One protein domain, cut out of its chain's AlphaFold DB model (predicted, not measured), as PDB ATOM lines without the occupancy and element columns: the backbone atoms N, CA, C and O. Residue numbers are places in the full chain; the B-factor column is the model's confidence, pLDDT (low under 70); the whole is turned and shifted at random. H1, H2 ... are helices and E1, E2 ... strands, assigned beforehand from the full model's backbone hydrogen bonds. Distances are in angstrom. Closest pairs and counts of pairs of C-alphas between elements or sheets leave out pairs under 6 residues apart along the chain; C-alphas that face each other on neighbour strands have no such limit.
ATOM      1  N   LYS A  32      11.535  42.737  -4.898       95.56
ATOM      2  CA  LYS A  32      11.056  41.822  -3.855       95.56
ATOM      3  C   LYS A  32       9.978  40.875  -4.377       95.56
ATOM      4  O   LYS A  32      10.038  39.694  -4.056       95.56
ATOM      5  N   GLU A  33       9.055  41.343  -5.214       96.62
ATOM      6  CA  GLU A  33       8.075  40.445  -5.839       96.62
ATOM      7  C   GLU A  33       8.746  39.540  -6.875       96.62
ATOM      8  O   GLU A  33       8.537  38.328  -6.877       96.62
ATOM      9  N   ALA A  34       9.650  40.090  -7.691       97.06
ATOM     10  CA  ALA A  34      10.387  39.315  -8.686       97.06
ATOM     11  C   ALA A  34      11.198  38.167  -8.046       97.06
ATOM     12  O   ALA A  34      11.185  37.039  -8.548       97.06
ATOM     13  N   VAL A  35      11.863  38.394  -6.904       97.62
ATOM     14  CA  VAL A  35      12.623  37.321  -6.232       97.62
ATOM     15  C   VAL A  35      11.723  36.238  -5.635       97.62
ATOM     16  O   VAL A  35      12.142  35.080  -5.584       97.62
ATOM     17  N   LYS A  36      10.480  36.560  -5.244       98.12
ATOM     18  CA  LYS A  36       9.489  35.566  -4.789       98.12
ATOM     19  C   LYS A  36       9.097  34.604  -5.918       98.12
ATOM     20  O   LYS A  36       8.919  33.416  -5.643       98.12
ATOM     21  N   ILE A  37       9.018  35.086  -7.165       98.19
ATOM     22  CA  ILE A  37       8.828  34.246  -8.364       98.19
ATOM     23  C   ILE A  37      10.076  33.395  -8.598       98.19
ATOM     24  O   ILE A  37       9.997  32.170  -8.708       98.19
ATOM     25  N   PHE A  38      11.247  34.038  -8.612       98.19
ATOM     26  CA  PHE A  38      12.508  33.352  -8.872       98.19
ATOM     27  C   PHE A  38      12.763  32.221  -7.869       98.19
ATOM     28  O   PHE A  38      13.077  31.110  -8.271       98.19
ATOM     29  N   GLY A  39      12.567  32.456  -6.569       97.75
ATOM     30  CA  GLY A  39      12.782  31.445  -5.526       97.75
ATOM     31  C   GLY A  39      11.814  30.258  -5.556       97.75
ATOM     32  O   GLY A  39      12.106  29.225  -4.957       97.75
ATOM     33  N   ARG A  40      10.681  30.375  -6.255       98.19
ATOM     34  CA  ARG A  40       9.738  29.265  -6.468       98.19
ATOM     35  C   ARG A  40      10.134  28.389  -7.646       98.19
ATOM     36  O   ARG A  40      10.075  27.164  -7.553       98.19
ATOM     37  N   LEU A  41      10.577  29.022  -8.729       98.12
ATOM     38  CA  LEU A  41      10.932  28.352  -9.981       98.12
ATOM     39  C   LEU A  41      12.382  27.873 -10.023       98.12
ATOM     40  O   LEU A  41      12.699  26.958 -10.777       98.12
ATOM     41  N   ALA A  42      13.267  28.505  -9.254       98.06
ATOM     42  CA  ALA A  42      14.672  28.161  -9.256       98.06
ATOM     43  C   ALA A  42      14.916  26.811  -8.579       98.06
ATOM     44  O   ALA A  42      14.278  26.427  -7.594       98.06
ATOM     45  N   GLU A  43      15.936  26.132  -9.078       97.81
ATOM     46  CA  GLU A  43      16.369  24.821  -8.643       97.81
ATOM     47  C   GLU A  43      17.839  24.861  -8.221       97.81
ATOM     48  O   GLU A  43      18.626  25.741  -8.602       97.81
ATOM     49  N   LYS A  44      18.207  23.918  -7.351       96.75
ATOM     50  CA  LYS A  44      19.584  23.761  -6.860       96.75
ATOM     51  C   LYS A  44      20.476  23.038  -7.854       96.75
ATOM     52  O   LYS A  44      21.689  23.092  -7.691       96.75
ATOM     53  N   TYR A  45      19.891  22.333  -8.813       94.75
ATOM     54  CA  TYR A  45      20.587  21.464  -9.743       94.75
ATOM     55  C   TYR A  45      20.111  21.749 -11.164       94.75
ATOM     56  O   TYR A  45      18.927  21.995 -11.374       94.75
ATOM     57  N   ALA A  80      24.283  25.171  -3.177       92.62
ATOM     58  CA  ALA A  80      23.739  25.051  -1.819       92.62
ATOM     59  C   ALA A  80      22.287  25.567  -1.702       92.62
ATOM     60  O   ALA A  80      21.489  25.062  -0.906       92.62
ATOM     61  N   ARG A  81      21.939  26.572  -2.514       94.62
ATOM     62  CA  ARG A  81      20.617  27.208  -2.601       94.62
ATOM     63  C   ARG A  81      20.162  27.263  -4.061       94.62
ATOM     64  O   ARG A  81      21.029  27.239  -4.935       94.62
ATOM     65  N   PRO A  82      18.843  27.323  -4.327       97.44
ATOM     66  CA  PRO A  82      18.337  27.405  -5.690       97.44
ATOM     67  C   PRO A  82      18.956  28.580  -6.433       97.44
ATOM     68  O   PRO A  82      18.990  29.686  -5.900       97.44
ATOM     69  N   LYS A  83      19.486  28.340  -7.627       97.56
ATOM     70  CA  LYS A  83      20.294  29.330  -8.353       97.56
ATOM     71  C   LYS A  83      19.832  29.539  -9.791       97.56
ATOM     72  O   LYS A  83      20.119  30.593 -10.355       97.56
ATOM     73  N   TRP A  84      19.126  28.572 -10.366       97.94
ATOM     74  CA  TRP A  84      18.778  28.582 -11.781       97.94
ATOM     75  C   TRP A  84      17.326  28.194 -11.988       97.94
ATOM     76  O   TRP A  84      16.901  27.185 -11.441       97.94
ATOM     77  N   ILE A  85      16.597  28.934 -12.818       98.12
ATOM     78  CA  ILE A  85      15.363  28.426 -13.425       98.12
ATOM     79  C   ILE A  85      15.794  27.664 -14.685       98.12
ATOM     80  O   ILE A  85      16.302  28.307 -15.609       98.12
ATOM     81  N   PRO A  86      15.676  26.327 -14.743       97.50
ATOM     82  CA  PRO A  86      16.198  25.593 -15.886       97.50
ATOM     83  C   PRO A  86      15.344  25.848 -17.137       97.50
ATOM     84  O   PRO A  86      14.117  25.909 -17.069       97.50
ATOM     85  N   SER A  87      15.995  26.009 -18.290       96.25
ATOM     86  CA  SER A  87      15.361  26.421 -19.555       96.25
ATOM     87  C   SER A  87      14.998  25.252 -20.480       96.25
ATOM     88  O   SER A  87      14.905  25.404 -21.697       96.25
ATOM     89  N   TYR A  88      14.864  24.058 -19.919       95.19
ATOM     90  CA  TYR A  88      14.515  22.819 -20.609       95.19
ATOM     91  C   TYR A  88      13.400  22.119 -19.833       95.19
ATOM     92  O   TYR A  88      13.157  22.465 -18.689       95.19
ATOM     93  N   GLU A  89      12.713  21.145 -20.429       95.31
ATOM     94  CA  GLU A  89      11.679  20.379 -19.713       95.31
ATOM     95  C   GLU A  89      12.276  19.168 -18.998       95.31
ATOM     96  O   GLU A  89      12.111  19.001 -17.790       95.31
ATOM     97  N   THR A  90      12.995  18.350 -19.768       94.00
ATOM     98  CA  THR A  90      13.685  17.150 -19.307       94.00
ATOM     99  C   THR A  90      15.003  17.028 -20.050       94.00
ATOM    100  O   THR A  90      15.077  17.314 -21.248       94.00
ATOM    101  N   ARG A  91      16.049  16.592 -19.352       91.50
ATOM    102  CA  ARG A  91      17.331  16.233 -19.959       91.50
ATOM    103  C   ARG A  91      17.903  14.988 -19.326       91.50
ATOM    104  O   ARG A  91      17.643  14.694 -18.163       91.50
ATOM    105  N   GLN A  92      18.699  14.282 -20.118       87.44
ATOM    106  CA  GLN A  92      19.424  13.099 -19.695       87.44
ATOM    107  C   GLN A  92      20.884  13.224 -20.127       87.44
ATOM    108  O   GLN A  92      21.176  13.561 -21.275       87.44
ATOM    109  N   ALA A  93      21.801  12.962 -19.203       80.25
ATOM    110  CA  ALA A  93      23.231  12.884 -19.476       80.25
ATOM    111  C   ALA A  93      23.900  11.982 -18.443       80.25
ATOM    112  O   ALA A  93      23.552  12.021 -17.263       80.25
ATOM    113  N   ASN A  94      24.880  11.187 -18.876       75.62
ATOM    114  CA  ASN A  94      25.699  10.352 -17.989       75.62
ATOM    115  C   ASN A  94      24.872   9.461 -17.034       75.62
ATOM    116  O   ASN A  94      25.213   9.304 -15.864       75.62
ATOM    117  N   GLY A  95      23.755   8.907 -17.522       80.69
ATOM    118  CA  GLY A  95      22.860   8.041 -16.742       80.69
ATOM    119  C   GLY A  95      22.008   8.761 -15.688       80.69
ATOM    120  O   GLY A  95      21.302   8.098 -14.934       80.69
ATOM    121  N   LYS A  96      22.058  10.097 -15.629       85.06
ATOM    122  CA  LYS A  96      21.159  10.921 -14.818       85.06
ATOM    123  C   LYS A  96      20.073  11.517 -15.697       85.06
ATOM    124  O   LYS A  96      20.336  11.907 -16.833       85.06
ATOM    125  N   GLU A  97      18.886  11.644 -15.129       91.75
ATOM    126  CA  GLU A  97      17.747  12.334 -15.720       91.75
ATOM    127  C   GLU A  97      17.312  13.475 -14.803       91.75
ATOM    128  O   GLU A  97      17.333  13.345 -13.579       91.75
ATOM    129  N   HIS A  98      16.928  14.598 -15.401       94.44
ATOM    130  CA  HIS A  98      16.383  15.744 -14.694       94.44
ATOM    131  C   HIS A  98      15.164  16.284 -15.419       94.44
ATOM    132  O   HIS A  98      15.290  16.739 -16.556       94.44
ATOM    133  N   SER A  99      14.031  16.309 -14.727       95.94
ATOM    134  CA  SER A  99      12.824  17.018 -15.147       95.94
ATOM    135  C   SER A  99      12.644  18.247 -14.274       95.94
ATOM    136  O   SER A  99      12.800  18.168 -13.059       95.94
ATOM    137  N   THR A 100      12.353  19.382 -14.897       97.00
ATOM    138  CA  THR A 100      12.247  20.654 -14.180       97.00
ATOM    139  C   THR A 100      10.964  20.774 -13.389       97.00
ATOM    140  O   THR A 100       9.907  20.336 -13.840       97.00
ATOM    141  N   LYS A 101      11.034  21.506 -12.282       96.50
ATOM    142  CA  LYS A 101       9.888  21.804 -11.426       96.50
ATOM    143  C   LYS A 101       8.734  22.432 -12.201       96.50
ATOM    144  O   LYS A 101       7.589  21.997 -12.105       96.50
ATOM    145  N   TRP A 102       9.029  23.456 -13.004       97.50
ATOM    146  CA  TRP A 102       7.992  24.185 -13.732       97.50
ATOM    147  C   TRP A 102       7.273  23.288 -14.749       97.50
ATOM    148  O   TRP A 102       6.062  23.413 -14.913       97.50
ATOM    149  N   SER A 103       7.981  22.358 -15.402       97.06
ATOM    150  CA  SER A 103       7.380  21.479 -16.411       97.06
ATOM    151  C   SER A 103       6.479  20.413 -15.787       97.06
ATOM    152  O   SER A 103       5.471  20.046 -16.394       97.06
ATOM    153  N   THR A 104       6.801  19.946 -14.578       96.50
ATOM    154  CA  THR A 104       6.038  18.903 -13.882       96.50
ATOM    155  C   THR A 104       4.919  19.444 -13.000       96.50
ATOM    156  O   THR A 104       3.906  18.770 -12.865       96.50
ATOM    157  N   GLU A 105       5.073  20.634 -12.413       97.38
ATOM    158  CA  GLU A 105       4.105  21.175 -11.444       97.38
ATOM    159  C   GLU A 105       3.114  22.153 -12.094       97.38
ATOM    160  O   GLU A 105       1.904  21.997 -11.942       97.38
ATOM    161  N   ILE A 106       3.579  23.107 -12.912       98.00
ATOM    162  CA  ILE A 106       2.676  24.073 -13.573       98.00
ATOM    163  C   ILE A 106       1.857  23.381 -14.674       98.00
ATOM    164  O   ILE A 106       0.663  23.622 -14.841       98.00
ATOM    165  N   PHE A 107       2.485  22.459 -15.404       97.50
ATOM    166  CA  PHE A 107       1.882  21.756 -16.540       97.50
ATOM    167  C   PHE A 107       1.485  20.312 -16.208       97.50
ATOM    168  O   PHE A 107       1.479  19.459 -17.099       97.50
ATOM    169  N   ALA A 108       1.172  20.027 -14.939       95.06
ATOM    170  CA  ALA A 108       0.787  18.691 -14.477       95.06
ATOM    171  C   ALA A 108      -0.472  18.152 -15.186       95.06
ATOM    172  O   ALA A 108      -0.540  16.980 -15.549       95.06
ATOM    173  N   GLU A 109      -1.458  19.021 -15.416       93.56
ATOM    174  CA  GLU A 109      -2.793  18.655 -15.921       93.56
ATOM    175  C   GLU A 109      -2.933  18.803 -17.441       93.56
ATOM    176  O   GLU A 109      -3.938  18.403 -18.026       93.56
ATOM    177  N   GLY A 110      -1.938  19.389 -18.107       93.44
ATOM    178  CA  GLY A 110      -2.018  19.648 -19.534       93.44
ATOM    179  C   GLY A 110      -0.831  20.432 -20.090       93.44
ATOM    180  O   GLY A 110      -0.006  20.959 -19.346       93.44
ATOM    181  N   PRO A 111      -0.726  20.526 -21.426       94.81
ATOM    182  CA  PRO A 111       0.412  21.153 -22.097       94.81
ATOM    183  C   PRO A 111       0.353  22.688 -22.116       94.81
ATOM    184  O   PRO A 111       1.279  23.323 -22.628       94.81
ATOM    185  N   ALA A 112      -0.731  23.291 -21.626       97.50
ATOM    186  CA  ALA A 112      -0.954  24.728 -21.640       97.50
ATOM    187  C   ALA A 112      -1.719  25.172 -20.394       97.50
ATOM    188  O   ALA A 112      -2.551  24.413 -19.904       97.50
ATOM    189  N   VAL A 113      -1.456  26.399 -19.948       98.38
ATOM    190  CA  VAL A 113      -2.153  27.058 -18.838       98.38
ATOM    191  C   VAL A 113      -2.595  28.468 -19.242       98.38
ATOM    192  O   VAL A 113      -1.923  29.120 -20.055       98.38
ATOM    193  N   SER A 114      -3.728  28.932 -18.715       98.19
ATOM    194  CA  SER A 114      -4.133  30.343 -18.757       98.19
ATOM    195  C   SER A 114      -3.298  31.186 -17.787       98.19
ATOM    196  O   SER A 114      -2.464  30.662 -17.042       98.19
ATOM    197  N   MET A 115      -3.500  32.504 -17.801       98.00
ATOM    198  CA  MET A 115      -2.841  33.406 -16.856       98.00
ATOM    199  C   MET A 115      -3.262  33.111 -15.413       98.00
ATOM    200  O   MET A 115      -2.409  33.048 -14.532       98.00
ATOM    201  N   GLU A 116      -4.552  32.883 -15.177       97.88
ATOM    202  CA  GLU A 116      -5.111  32.590 -13.855       97.88
ATOM    203  C   GLU A 116      -4.543  31.278 -13.303       97.88
ATOM    204  O   GLU A 116      -4.032  31.244 -12.187       97.88
ATOM    205  N   GLU A 117      -4.540  30.224 -14.127       98.19
ATOM    206  CA  GLU A 117      -3.953  28.927 -13.774       98.19
ATOM    207  C   GLU A 117      -2.448  29.049 -13.497       98.19
ATOM    208  O   GLU A 117      -1.926  28.416 -12.583       98.19
ATOM    209  N   PHE A 118      -1.724  29.867 -14.271       98.31
ATOM    210  CA  PHE A 118      -0.300  30.103 -14.040       98.31
ATOM    211  C   PHE A 118      -0.044  30.810 -12.707       98.31
ATOM    212  O   PHE A 118       0.818  30.374 -11.946       98.31
ATOM    213  N   VAL A 119      -0.782  31.889 -12.424       98.19
ATOM    214  CA  VAL A 119      -0.676  32.654 -11.173       98.19
ATOM    215  C   VAL A 119      -0.924  31.731  -9.985       98.19
ATOM    216  O   VAL A 119      -0.061  31.628  -9.111       98.19
ATOM    217  N   GLU A 120      -2.037  30.996  -9.998       97.88
ATOM    218  CA  GLU A 120      -2.400  30.065  -8.931       97.88
ATOM    219  C   GLU A 120      -1.313  29.003  -8.718       97.88
ATOM    220  O   GLU A 120      -0.812  28.823  -7.604       97.88
ATOM    221  N   LYS A 121      -0.888  28.327  -9.793       98.06
ATOM    222  CA  LYS A 121       0.100  27.246  -9.697       98.06
ATOM    223  C   LYS A 121       1.446  27.749  -9.206       98.06
ATOM    224  O   LYS A 121       2.052  27.105  -8.357       98.06
ATOM    225  N   VAL A 122       1.914  28.908  -9.679       97.94
ATOM    226  CA  VAL A 122       3.173  29.484  -9.189       97.94
ATOM    227  C   VAL A 122       3.049  29.873  -7.718       97.94
ATOM    228  O   VAL A 122       3.974  29.602  -6.960       97.94
ATOM    229  N   GLN A 123       1.930  30.444  -7.269       97.44
ATOM    230  CA  GLN A 123       1.730  30.778  -5.852       97.44
ATOM    231  C   GLN A 123       1.815  29.554  -4.932       97.44
ATOM    232  O   GLN A 123       2.371  29.667  -3.834       97.44
ATOM    233  N   GLN A 124       1.318  28.406  -5.400       96.81
ATOM    234  CA  GLN A 124       1.325  27.130  -4.679       96.81
ATOM    235  C   GLN A 124       2.705  26.455  -4.621       96.81
ATOM    236  O   GLN A 124       2.929  25.623  -3.741       96.81
ATOM    237  N   LEU A 125       3.645  26.824  -5.500       97.19
ATOM    238  CA  LEU A 125       5.010  26.298  -5.445       97.19
ATOM    239  C   LEU A 125       5.699  26.696  -4.137       97.19
ATOM    240  O   LEU A 125       5.644  27.853  -3.698       97.19
ATOM    241  N   GLU A 126       6.441  25.749  -3.557       96.62
ATOM    242  CA  GLU A 126       7.289  26.024  -2.402       96.62
ATOM    243  C   GLU A 126       8.334  27.088  -2.759       96.62
ATOM    244  O   GLU A 126       9.153  26.924  -3.672       96.62
ATOM    245  N   TYR A 127       8.329  28.180  -1.998       97.81
ATOM    246  CA  TYR A 127       9.385  29.173  -2.071       97.81
ATOM    247  C   TYR A 127      10.588  28.734  -1.249       97.81
ATOM    248  O   TYR A 127      10.508  28.567  -0.029       97.81
ATOM    249  N   VAL A 128      11.741  28.680  -1.907       97.31
ATOM    250  CA  VAL A 128      13.024  28.495  -1.241       97.31
ATOM    251  C   VAL A 128      13.888  29.722  -1.519       97.31
ATOM    252  O   VAL A 128      14.101  30.060  -2.684       97.31
ATOM    253  N   PRO A 129      14.440  30.386  -0.484       96.88
ATOM    254  CA  PRO A 129      15.279  31.560  -0.676       96.88
ATOM    255  C   PRO A 129      16.410  31.295  -1.691       96.88
ATOM    256  O   PRO A 129      17.312  30.493  -1.405       96.88
ATOM    257  N   PRO A 130      16.434  31.982  -2.845       97.12
ATOM    258  CA  PRO A 130      17.376  31.680  -3.917       97.12
ATOM    259  C   PRO A 130      18.762  32.285  -3.664       97.12
ATOM    260  O   PRO A 130      18.972  33.053  -2.722       97.12
ATOM    261  N   LEU A 131      19.730  31.910  -4.495       95.00
ATOM    262  CA  LEU A 131      21.040  32.535  -4.596       95.00
ATOM    263  C   LEU A 131      20.958  33.694  -5.600       95.00
ATOM    264  O   LEU A 131      20.751  33.476  -6.792       95.00
ATOM    265  N   GLY A 132      21.156  34.916  -5.105       92.00
ATOM    266  CA  GLY A 132      20.970  36.156  -5.862       92.00
ATOM    267  C   GLY A 132      19.691  36.897  -5.462       92.00
ATOM    268  O   GLY A 132      18.841  36.350  -4.763       92.00
ATOM    269  N   GLY A 133      19.584  38.154  -5.894       93.12
ATOM    270  CA  GLY A 133      18.443  39.024  -5.606       93.12
ATOM    271  C   GLY A 133      18.368  39.543  -4.171       93.12
ATOM    272  O   GLY A 133      19.227  39.233  -3.339       93.12
ATOM    273  N   PRO A 134      17.364  40.386  -3.874       95.12
ATOM    274  CA  PRO A 134      17.095  40.819  -2.513       95.12
ATOM    275  C   PRO A 134      16.701  39.618  -1.647       95.12
ATOM    276  O   PRO A 134      15.986  38.718  -2.079       95.12
ATOM    277  N   TYR A 135      17.157  39.602  -0.398       95.75
ATOM    278  CA  TYR A 135      16.811  38.519   0.516       95.75
ATOM    279  C   TYR A 135      15.349  38.630   0.966       95.75
ATOM    280  O   TYR A 135      14.952  39.631   1.564       95.75
ATOM    281  N   VAL A 136      14.574  37.570   0.729       96.50
ATOM    282  CA  VAL A 136      13.221  37.377   1.270       96.50
ATOM    283  C   VAL A 136      13.192  36.036   2.002       96.50
ATOM    284  O   VAL A 136      13.514  34.995   1.424       96.50
ATOM    285  N   GLY A 137      12.854  36.066   3.293       95.69
ATOM    286  CA  GLY A 137      12.679  34.859   4.102       95.69
ATOM    287  C   GLY A 137      11.394  34.119   3.729       95.69
ATOM    288  O   GLY A 137      10.431  34.740   3.286       95.69
ATOM    289  N   ALA A 138      11.357  32.800   3.928       94.38
ATOM    290  CA  ALA A 138      10.204  31.976   3.544       94.38
ATOM    291  C   ALA A 138       8.887  32.421   4.209       94.38
ATOM    292  O   ALA A 138       7.841  32.416   3.570       94.38
ATOM    293  N   SER A 139       8.947  32.905   5.453       94.31
ATOM    294  CA  SER A 139       7.793  33.450   6.186       94.31
ATOM    295  C   SER A 139       7.224  34.751   5.607       94.31
ATOM    296  O   SER A 139       6.137  35.161   5.996       94.31
ATOM    297  N   SER A 140       7.943  35.413   4.700       94.50
ATOM    298  CA  SER A 140       7.532  36.663   4.043       94.50
ATOM    299  C   SER A 140       7.467  36.512   2.521       94.50
ATOM    300  O   SER A 140       7.545  37.497   1.793       94.50
ATOM    301  N   ALA A 141       7.374  35.272   2.035       95.06
ATOM    302  CA  ALA A 141       7.413  34.958   0.613       95.06
ATOM    303  C   ALA A 141       6.030  34.879  -0.050       95.06
ATOM    304  O   ALA A 141       5.949  34.514  -1.226       95.06
ATOM    305  N   ALA A 142       4.954  35.181   0.682       96.94
ATOM    306  CA  ALA A 142       3.642  35.416   0.087       96.94
ATOM    307  C   ALA A 142       3.717  36.648  -0.822       96.94
ATOM    308  O   ALA A 142       4.424  37.599  -0.493       96.94
ATOM    309  N   PHE A 143       3.049  36.601  -1.968       95.94
ATOM    310  CA  PHE A 143       2.976  37.746  -2.871       95.94
ATOM    311  C   PHE A 143       2.087  38.832  -2.273       95.94
ATOM    312  O   PHE A 143       1.132  38.521  -1.559       95.94
ATOM    313  N   ASP A 144       2.435  40.087  -2.538       93.19
ATOM    314  CA  ASP A 144       1.639  41.224  -2.064       93.19
ATOM    315  C   ASP A 144       0.387  41.399  -2.952       93.19
ATOM    316  O   ASP A 144      -0.694  41.718  -2.457       93.19
ATOM    317  N   ASP A 145       0.537  41.118  -4.251       93.19
ATOM    318  CA  ASP A 145      -0.505  41.059  -5.277       93.19
ATOM    319  C   ASP A 145      -0.089  40.118  -6.432       93.19
ATOM    320  O   ASP A 145       1.015  39.565  -6.453       93.19
ATOM    321  N   ASP A 146      -0.972  39.935  -7.416       96.06
ATOM    322  CA  ASP A 146      -0.727  39.050  -8.563       96.06
ATOM    323  C   ASP A 146       0.047  39.729  -9.704       96.06
ATOM    324  O   ASP A 146       0.411  39.079 -10.688       96.06
ATOM    325  N   GLN A 147       0.327  41.030  -9.611       94.88
ATOM    326  CA  GLN A 147       0.794  41.829 -10.740       94.88
ATOM    327  C   GLN A 147       2.154  41.351 -11.259       94.88
ATOM    328  O   GLN A 147       2.393  41.300 -12.471       94.88
ATOM    329  N   ALA A 148       3.056  40.968 -10.353       95.31
ATOM    330  CA  ALA A 148       4.365  40.437 -10.721       95.31
ATOM    331  C   ALA A 148       4.255  39.111 -11.489       95.31
ATOM    332  O   ALA A 148       4.987  38.892 -12.457       95.31
ATOM    333  N   LEU A 149       3.325  38.241 -11.084       97.38
ATOM    334  CA  LEU A 149       3.076  36.949 -11.723       97.38
ATOM    335  C   LEU A 149       2.416  37.118 -13.091       97.38
ATOM    336  O   LEU A 149       2.848  36.479 -14.047       97.38
ATOM    337  N   GLN A 150       1.440  38.019 -13.205       96.75
ATOM    338  CA  GLN A 150       0.805  38.375 -14.476       96.75
ATOM    339  C   GLN A 150       1.823  38.977 -15.454       96.75
ATOM    340  O   GLN A 150       1.906  38.558 -16.605       96.75
ATOM    341  N   SER A 151       2.680  39.887 -14.977       95.88
ATOM    342  CA  SER A 151       3.763  40.464 -15.785       95.88
ATOM    343  C   SER A 151       4.744  39.388 -16.256       95.88
ATOM    344  O   SER A 151       5.173  39.389 -17.408       95.88
ATOM    345  N   PHE A 152       5.078  38.429 -15.385       97.06
ATOM    346  CA  PHE A 152       5.936  37.311 -15.766       97.06
ATOM    347  C   PHE A 152       5.272  36.391 -16.792       97.06
ATOM    348  O   PHE A 152       5.925  35.960 -17.745       97.06
ATOM    349  N   PHE A 153       3.973  36.124 -16.634       97.75
ATOM    350  CA  PHE A 153       3.197  35.379 -17.614       97.75
ATOM    351  C   PHE A 153       3.243  36.062 -18.978       97.75
ATOM    352  O   PHE A 153       3.529  35.385 -19.954       97.75
ATOM    353  N   GLU A 154       3.045  37.379 -19.063       96.06
ATOM    354  CA  GLU A 154       3.113  38.122 -20.331       96.06
ATOM    355  C   GLU A 154       4.490  38.017 -21.008       96.06
ATOM    356  O   GLU A 154       4.589  37.785 -22.217       96.06
ATOM    357  N   ILE A 155       5.574  38.092 -20.225       95.31
ATOM    358  CA  ILE A 155       6.950  37.911 -20.724       95.31
ATOM    359  C   ILE A 155       7.141  36.512 -21.343       95.31
ATOM    360  O   ILE A 155       7.791  36.366 -22.391       95.31
ATOM    361  N   LEU A 156       6.593  35.481 -20.692       96.88
ATOM    362  CA  LEU A 156       6.694  34.083 -21.118       96.88
ATOM    363  C   LEU A 156       5.692  33.714 -22.219       96.88
ATOM    364  O   LEU A 156       5.981  32.880 -23.075       96.88
ATOM    365  N   SER A 157       4.496  34.290 -22.215       95.75
ATOM    366  CA  SER A 157       3.456  34.014 -23.202       95.75
ATOM    367  C   SER A 157       3.752  34.740 -24.513       95.75
ATOM    368  O   SER A 157       3.355  34.251 -25.574       95.75
ATOM    369  N   ASN A 158       4.497  35.852 -24.440       91.19
ATOM    370  CA  ASN A 158       4.788  36.756 -25.546       91.19
ATOM    371  C   ASN A 158       3.489  37.254 -26.211       91.19
ATOM    372  O   ASN A 158       3.302  37.122 -27.427       91.19
ATOM    373  N   GLY A 159       2.556  37.743 -25.385       89.31
ATOM    374  CA  GLY A 159       1.255  38.275 -25.806       89.31
ATOM    375  C   GLY A 159       0.263  37.212 -26.285       89.31
ATOM    376  O   GLY A 159      -0.603  37.490 -27.116       89.31
ATOM    377  N   LYS A 160       0.415  35.959 -25.839       93.75
ATOM    378  CA  LYS A 160      -0.533  34.874 -26.133       93.75
ATOM    379  C   LYS A 160      -1.450  34.646 -24.942       93.75
ATOM    380  O   LYS A 160      -1.004  34.666 -23.805       93.75
ATOM    381  N   GLU A 161      -2.704  34.311 -25.234       94.25
ATOM    382  CA  GLU A 161      -3.732  34.028 -24.221       94.25
ATOM    383  C   GLU A 161      -3.337  32.890 -23.263       94.25
ATOM    384  O   GLU A 161      -3.649  32.921 -22.079       94.25
ATOM    385  N   LYS A 162      -2.626  31.878 -23.775       96.81
ATOM    386  CA  LYS A 162      -2.160  30.729 -22.993       96.81
ATOM    387  C   LYS A 162      -0.659  30.573 -23.099       96.81
ATOM    388  O   LYS A 162      -0.093  30.711 -24.189       96.81
ATOM    389  N   LEU A 163      -0.030  30.180 -22.001       98.25
ATOM    390  CA  LEU A 163       1.358  29.747 -21.974       98.25
ATOM    391  C   LEU A 163       1.405  28.235 -22.190       98.25
ATOM    392  O   LEU A 163       0.760  27.488 -21.466       98.25
ATOM    393  N   THR A 164       2.145  27.771 -23.197       97.94
ATOM    394  CA  THR A 164       2.381  26.334 -23.400       97.94
ATOM    395  C   THR A 164       3.702  25.918 -22.771       97.94
ATOM    396  O   THR A 164       4.623  26.732 -22.676       97.94
ATOM    397  N   ARG A 165       3.826  24.637 -22.415       96.81
ATOM    398  CA  ARG A 165       5.057  24.069 -21.851       96.81
ATOM    399  C   ARG A 165       6.274  24.333 -22.749       96.81
ATOM    400  O   ARG A 165       7.264  24.905 -22.304       96.81
ATOM    401  N   HIS A 166       6.126  24.056 -24.046       95.94
ATOM    402  CA  HIS A 166       7.151  24.333 -25.055       95.94
ATOM    403  C   HIS A 166       7.554  25.815 -25.096       95.94
ATOM    404  O   HIS A 166       8.740  26.139 -25.138       95.94
ATOM    405  N   ARG A 167       6.571  26.728 -25.055       96.50
ATOM    406  CA  ARG A 167       6.839  28.169 -25.096       96.50
ATOM    407  C   ARG A 167       7.555  28.641 -23.838       96.50
ATOM    408  O   ARG A 167       8.474  29.442 -23.954       96.50
ATOM    409  N   MET A 168       7.179  28.128 -22.668       97.31
ATOM    410  CA  MET A 168       7.880  28.440 -21.426       97.31
ATOM    411  C   MET A 168       9.359  28.050 -21.521       97.31
ATOM    412  O   MET A 168      10.215  28.888 -21.250       97.31
ATOM    413  N   GLY A 169       9.665  26.843 -22.009       96.44
ATOM    414  CA  GLY A 169      11.046  26.411 -22.251       96.44
ATOM    415  C   GLY A 169      11.798  27.331 -23.219       96.44
ATOM    416  O   GLY A 169      12.868  27.832 -22.883       96.44
ATOM    417  N   GLN A 170      11.217  27.628 -24.389       96.56
ATOM    418  CA  GLN A 170      11.837  28.522 -25.379       96.56
ATOM    419  C   GLN A 170      12.097  29.927 -24.826       96.56
ATOM    420  O   GLN A 170      13.186  30.466 -25.000       96.56
ATOM    421  N   ARG A 171      11.133  30.515 -24.116       96.88
ATOM    422  CA  ARG A 171      11.276  31.872 -23.576       96.88
ATOM    423  C   ARG A 171      12.270  31.929 -22.430       96.88
ATOM    424  O   ARG A 171      13.081  32.846 -22.395       96.88
ATOM    425  N   LEU A 172      12.288  30.936 -21.543       97.50
ATOM    426  CA  LEU A 172      13.335  30.828 -20.525       97.50
ATOM    427  C   LEU A 172      14.725  30.682 -21.157       97.50
ATOM    428  O   LEU A 172      15.677  31.272 -20.656       97.50
ATOM    429  N   LYS A 173      14.836  29.946 -22.271       96.50
ATOM    430  CA  LYS A 173      16.086  29.773 -23.020       96.50
ATOM    431  C   LYS A 173      16.578  31.083 -23.626       96.50
ATOM    432  O   LYS A 173      17.758  31.401 -23.520       96.50
ATOM    433  N   GLU A 174      15.672  31.851 -24.222       96.50
ATOM    434  CA  GLU A 174      15.962  33.178 -24.771       96.50
ATOM    435  C   GLU A 174      16.376  34.165 -23.674       96.50
ATOM    436  O   GLU A 174      17.382  34.850 -23.824       96.50
ATOM    437  N   LEU A 175      15.661  34.196 -22.543       95.94
ATOM    438  CA  LEU A 175      16.019  35.037 -21.395       95.94
ATOM    439  C   LEU A 175      17.374  34.658 -20.779       95.94
ATOM    440  O   LEU A 175      18.014  35.490 -20.139       95.94
ATOM    441  N   ALA A 176      17.791  33.401 -20.934       95.38
ATOM    442  CA  ALA A 176      19.070  32.892 -20.461       95.38
ATOM    443  C   ALA A 176      20.203  33.055 -21.492       95.38
ATOM    444  O   ALA A 176      21.253  32.448 -21.312       95.38
ATOM    445  N   ASP A 177      20.004  33.819 -22.572       94.62
ATOM    446  CA  ASP A 177      20.975  33.987 -23.664       94.62
ATOM    447  C   ASP A 177      21.442  32.645 -24.270       94.62
ATOM    448  O   ASP A 177      22.582  32.483 -24.701       94.62
ATOM    449  N   GLY A 178      20.549  31.649 -24.303       92.88
ATOM    450  CA  GLY A 178      20.852  30.310 -24.803       92.88
ATOM    451  C   GLY A 178      21.522  29.378 -23.787       92.88
ATOM    452  O   GLY A 178      21.806  28.231 -24.133       92.88
ATOM    453  N   GLU A 179      21.721  29.800 -22.538       92.25
ATOM    454  CA  GLU A 179      22.194  28.937 -21.448       92.25
ATOM    455  C   GLU A 179      21.094  27.996 -20.943       92.25
ATOM    456  O   GLU A 179      19.922  28.165 -21.255       92.25
ATOM    457  N   GLU A 180      21.449  26.951 -20.194       94.06
ATOM    458  CA  GLU A 180      20.489  25.928 -19.722       94.06
ATOM    459  C   GLU A 180      19.799  26.276 -18.397       94.06
ATOM    460  O   GLU A 180      18.944  25.537 -17.901       94.06
ATOM    461  N   GLY A 181      20.174  27.409 -17.804       94.75
ATOM    462  CA  GLY A 181      19.649  27.864 -16.529       94.75
ATOM    463  C   GLY A 181      19.670  29.379 -16.424       94.75
ATOM    464  O   GLY A 181      20.730  30.002 -16.390       94.75
ATOM    465  N   LEU A 182      18.487  29.969 -16.292       96.81
ATOM    466  CA  LEU A 182      18.313  31.395 -16.081       96.81
ATOM    467  C   LEU A 182      18.714  31.765 -14.646       96.81
ATOM    468  O   LEU A 182      18.108  31.301 -13.678       96.81
ATOM    469  N   THR A 183      19.740  32.602 -14.499       97.06
ATOM    470  CA  THR A 183      20.186  33.115 -13.191       97.06
ATOM    471  C   THR A 183      19.394  34.351 -12.776       97.06
ATOM    472  O   THR A 183      18.787  35.012 -13.617       97.06
ATOM    473  N   TRP A 184      19.465  34.739 -11.496       97.19
ATOM    474  CA  TRP A 184      18.831  35.974 -11.018       97.19
ATOM    475  C   TRP A 184      19.225  37.210 -11.845       97.19
ATOM    476  O   TRP A 184      18.376  38.040 -12.161       97.19
ATOM    477  N   ALA A 185      20.503  37.346 -12.207       95.62
ATOM    478  CA  ALA A 185      20.996  38.509 -12.945       95.62
ATOM    479  C   ALA A 185      20.397  38.617 -14.357       95.62
ATOM    480  O   ALA A 185      20.233  39.718 -14.868       95.62
ATOM    481  N   ALA A 186      20.070  37.491 -14.990       95.00
ATOM    482  CA  ALA A 186      19.384  37.473 -16.278       95.00
ATOM    483  C   ALA A 186      17.861  37.617 -16.102       95.00
ATOM    484  O   ALA A 186      17.219  38.384 -16.812       95.00
ATOM    485  N   PHE A 187      17.294  36.963 -15.086       96.56
ATOM    486  CA  PHE A 187      15.876  37.061 -14.745       96.56
ATOM    487  C   PHE A 187      15.441  38.494 -14.400       96.56
ATOM    488  O   PHE A 187      14.433  38.969 -14.905       96.56
ATOM    489  N   SER A 188      16.212  39.206 -13.575       95.19
ATOM    490  CA  SER A 188      15.919  40.597 -13.186       95.19
ATOM    491  C   SER A 188      15.905  41.554 -14.381       95.19
ATOM    492  O   SER A 188      15.009  42.391 -14.472       95.19
ATOM    493  N   LYS A 189      16.792  41.358 -15.366       93.75
ATOM    494  CA  LYS A 189      16.771  42.128 -16.623       93.75
ATOM    495  C   LYS A 189      15.470  41.956 -17.402       93.75
ATOM    496  O   LYS A 189      15.044  42.905 -18.052       93.75
ATOM    497  N   ALA A 190      14.821  40.789 -17.323       88.81
ATOM    498  CA  ALA A 190      13.529  40.557 -17.974       88.81
ATOM    499  C   ALA A 190      12.422  41.475 -17.421       88.81
ATOM    500  O   ALA A 190      11.484  41.804 -18.140       88.81
ATOM    501  N   PHE A 191      12.565  41.930 -16.171       86.50
ATOM    502  CA  PHE A 191      11.697  42.924 -15.532       86.50
ATOM    503  C   PHE A 191      12.234  44.359 -15.626       86.50
ATOM    504  O   PHE A 191      11.653  45.258 -15.024       86.50
ATOM    505  N   ALA A 192      13.332  44.586 -16.357       86.69
ATOM    506  CA  ALA A 192      14.053  45.860 -16.395       86.69
ATOM    507  C   ALA A 192      14.483  46.370 -14.998       86.69
ATOM    508  O   ALA A 192      14.404  47.568 -14.717       86.69
TER     509      ALA A 192
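What this domain is: This is residues 32 to 45 and 80 to 192 of the 193 residues of an uncharacterized protein of Fistulifera solaris (UniProt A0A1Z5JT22). A compact body of short helices crossed at wide angles, with a small two-stranded hairpin, E1 and E2, whose tip, residues 92 to 97, sticks out from it. H4 packs on both H3 and H5, H1 packs on H4 and H6, and the long unnamed stretch of residues 125 to 146 folds over H1. The printed part has 127 residues, with six named helices and two named strands in the order H1 E1 E2 H2 H3 H4 H5 H6; the sheet, order E1 - E2, is antiparallel. The class is mostly helix, though under half of the residues, 62, are in named elements. The radius of gyration of the C-alphas is 13.6 A, and the C-alphas span 40 by 36 by 26 A.

How they stand to each other: H1, residues 32 to 41, touches H4, residues 147 to 157, the same way at a steep tilt of 51 degrees, with C-alphas of Glu 33 and Ala 148 closest at 6.1 A. H1 touches H6, residues 184 to 190, opposite ways at a steep tilt of 66 degrees; the closest C-alphas, of Phe 38 and Trp 184, are 7.2 A apart. E1, residues 90 to 93, and E2, residues 96 to 99, form a hairpin, with N 91 and O 98 at 2.9 A and N 93 and O 96 at 3.0 A, within hydrogen-bond range. H2, residues 101 to 105, is close to but not clearly touching H3, residues 115 to 124; the closest C-alphas, of Glu 105 and Lys 121, are 7.5 A apart. H3 and H4 touch opposite ways at a steep tilt of 62 degrees, closest at the C-alphas of Val 119 and Leu 149, 5.7 A. H4 touches H5, residues 165 to 175, about perpendicular at 82 degrees, closest at the C-alphas of Leu 156 and Arg 171, 5.7 A. H3 and H5 are apart. Every O i to N i+4 pair is within hydrogen-bond range in H2, H3, H4 and H5; in H1 it is 5 of 6 and in H6 2 of 3.

Where its parts are: H1 begins at C-alpha 32, (11.056, 41.822, -3.855), and measures 14.8 A. E1 and E2 measure 10.5 A and 10.3 A, H2 5.8 A. H3 measures 14.3 A, H4 14.9 A and H5 15.5 A. H6, 9.9 A long, ends at C-alpha 190, (13.529, 40.557, -17.974).

The domain as a whole: The two C-alphas farthest apart, of Asn 94 and Asp 145, are 42.3 A apart. Residues 46 to 79 are not printed; C-alphas 45 and 80 are 9.3 A apart across the cut. The link from H3 to H4 is long, at 22 residues. No printed residue has a pLDDT under 70.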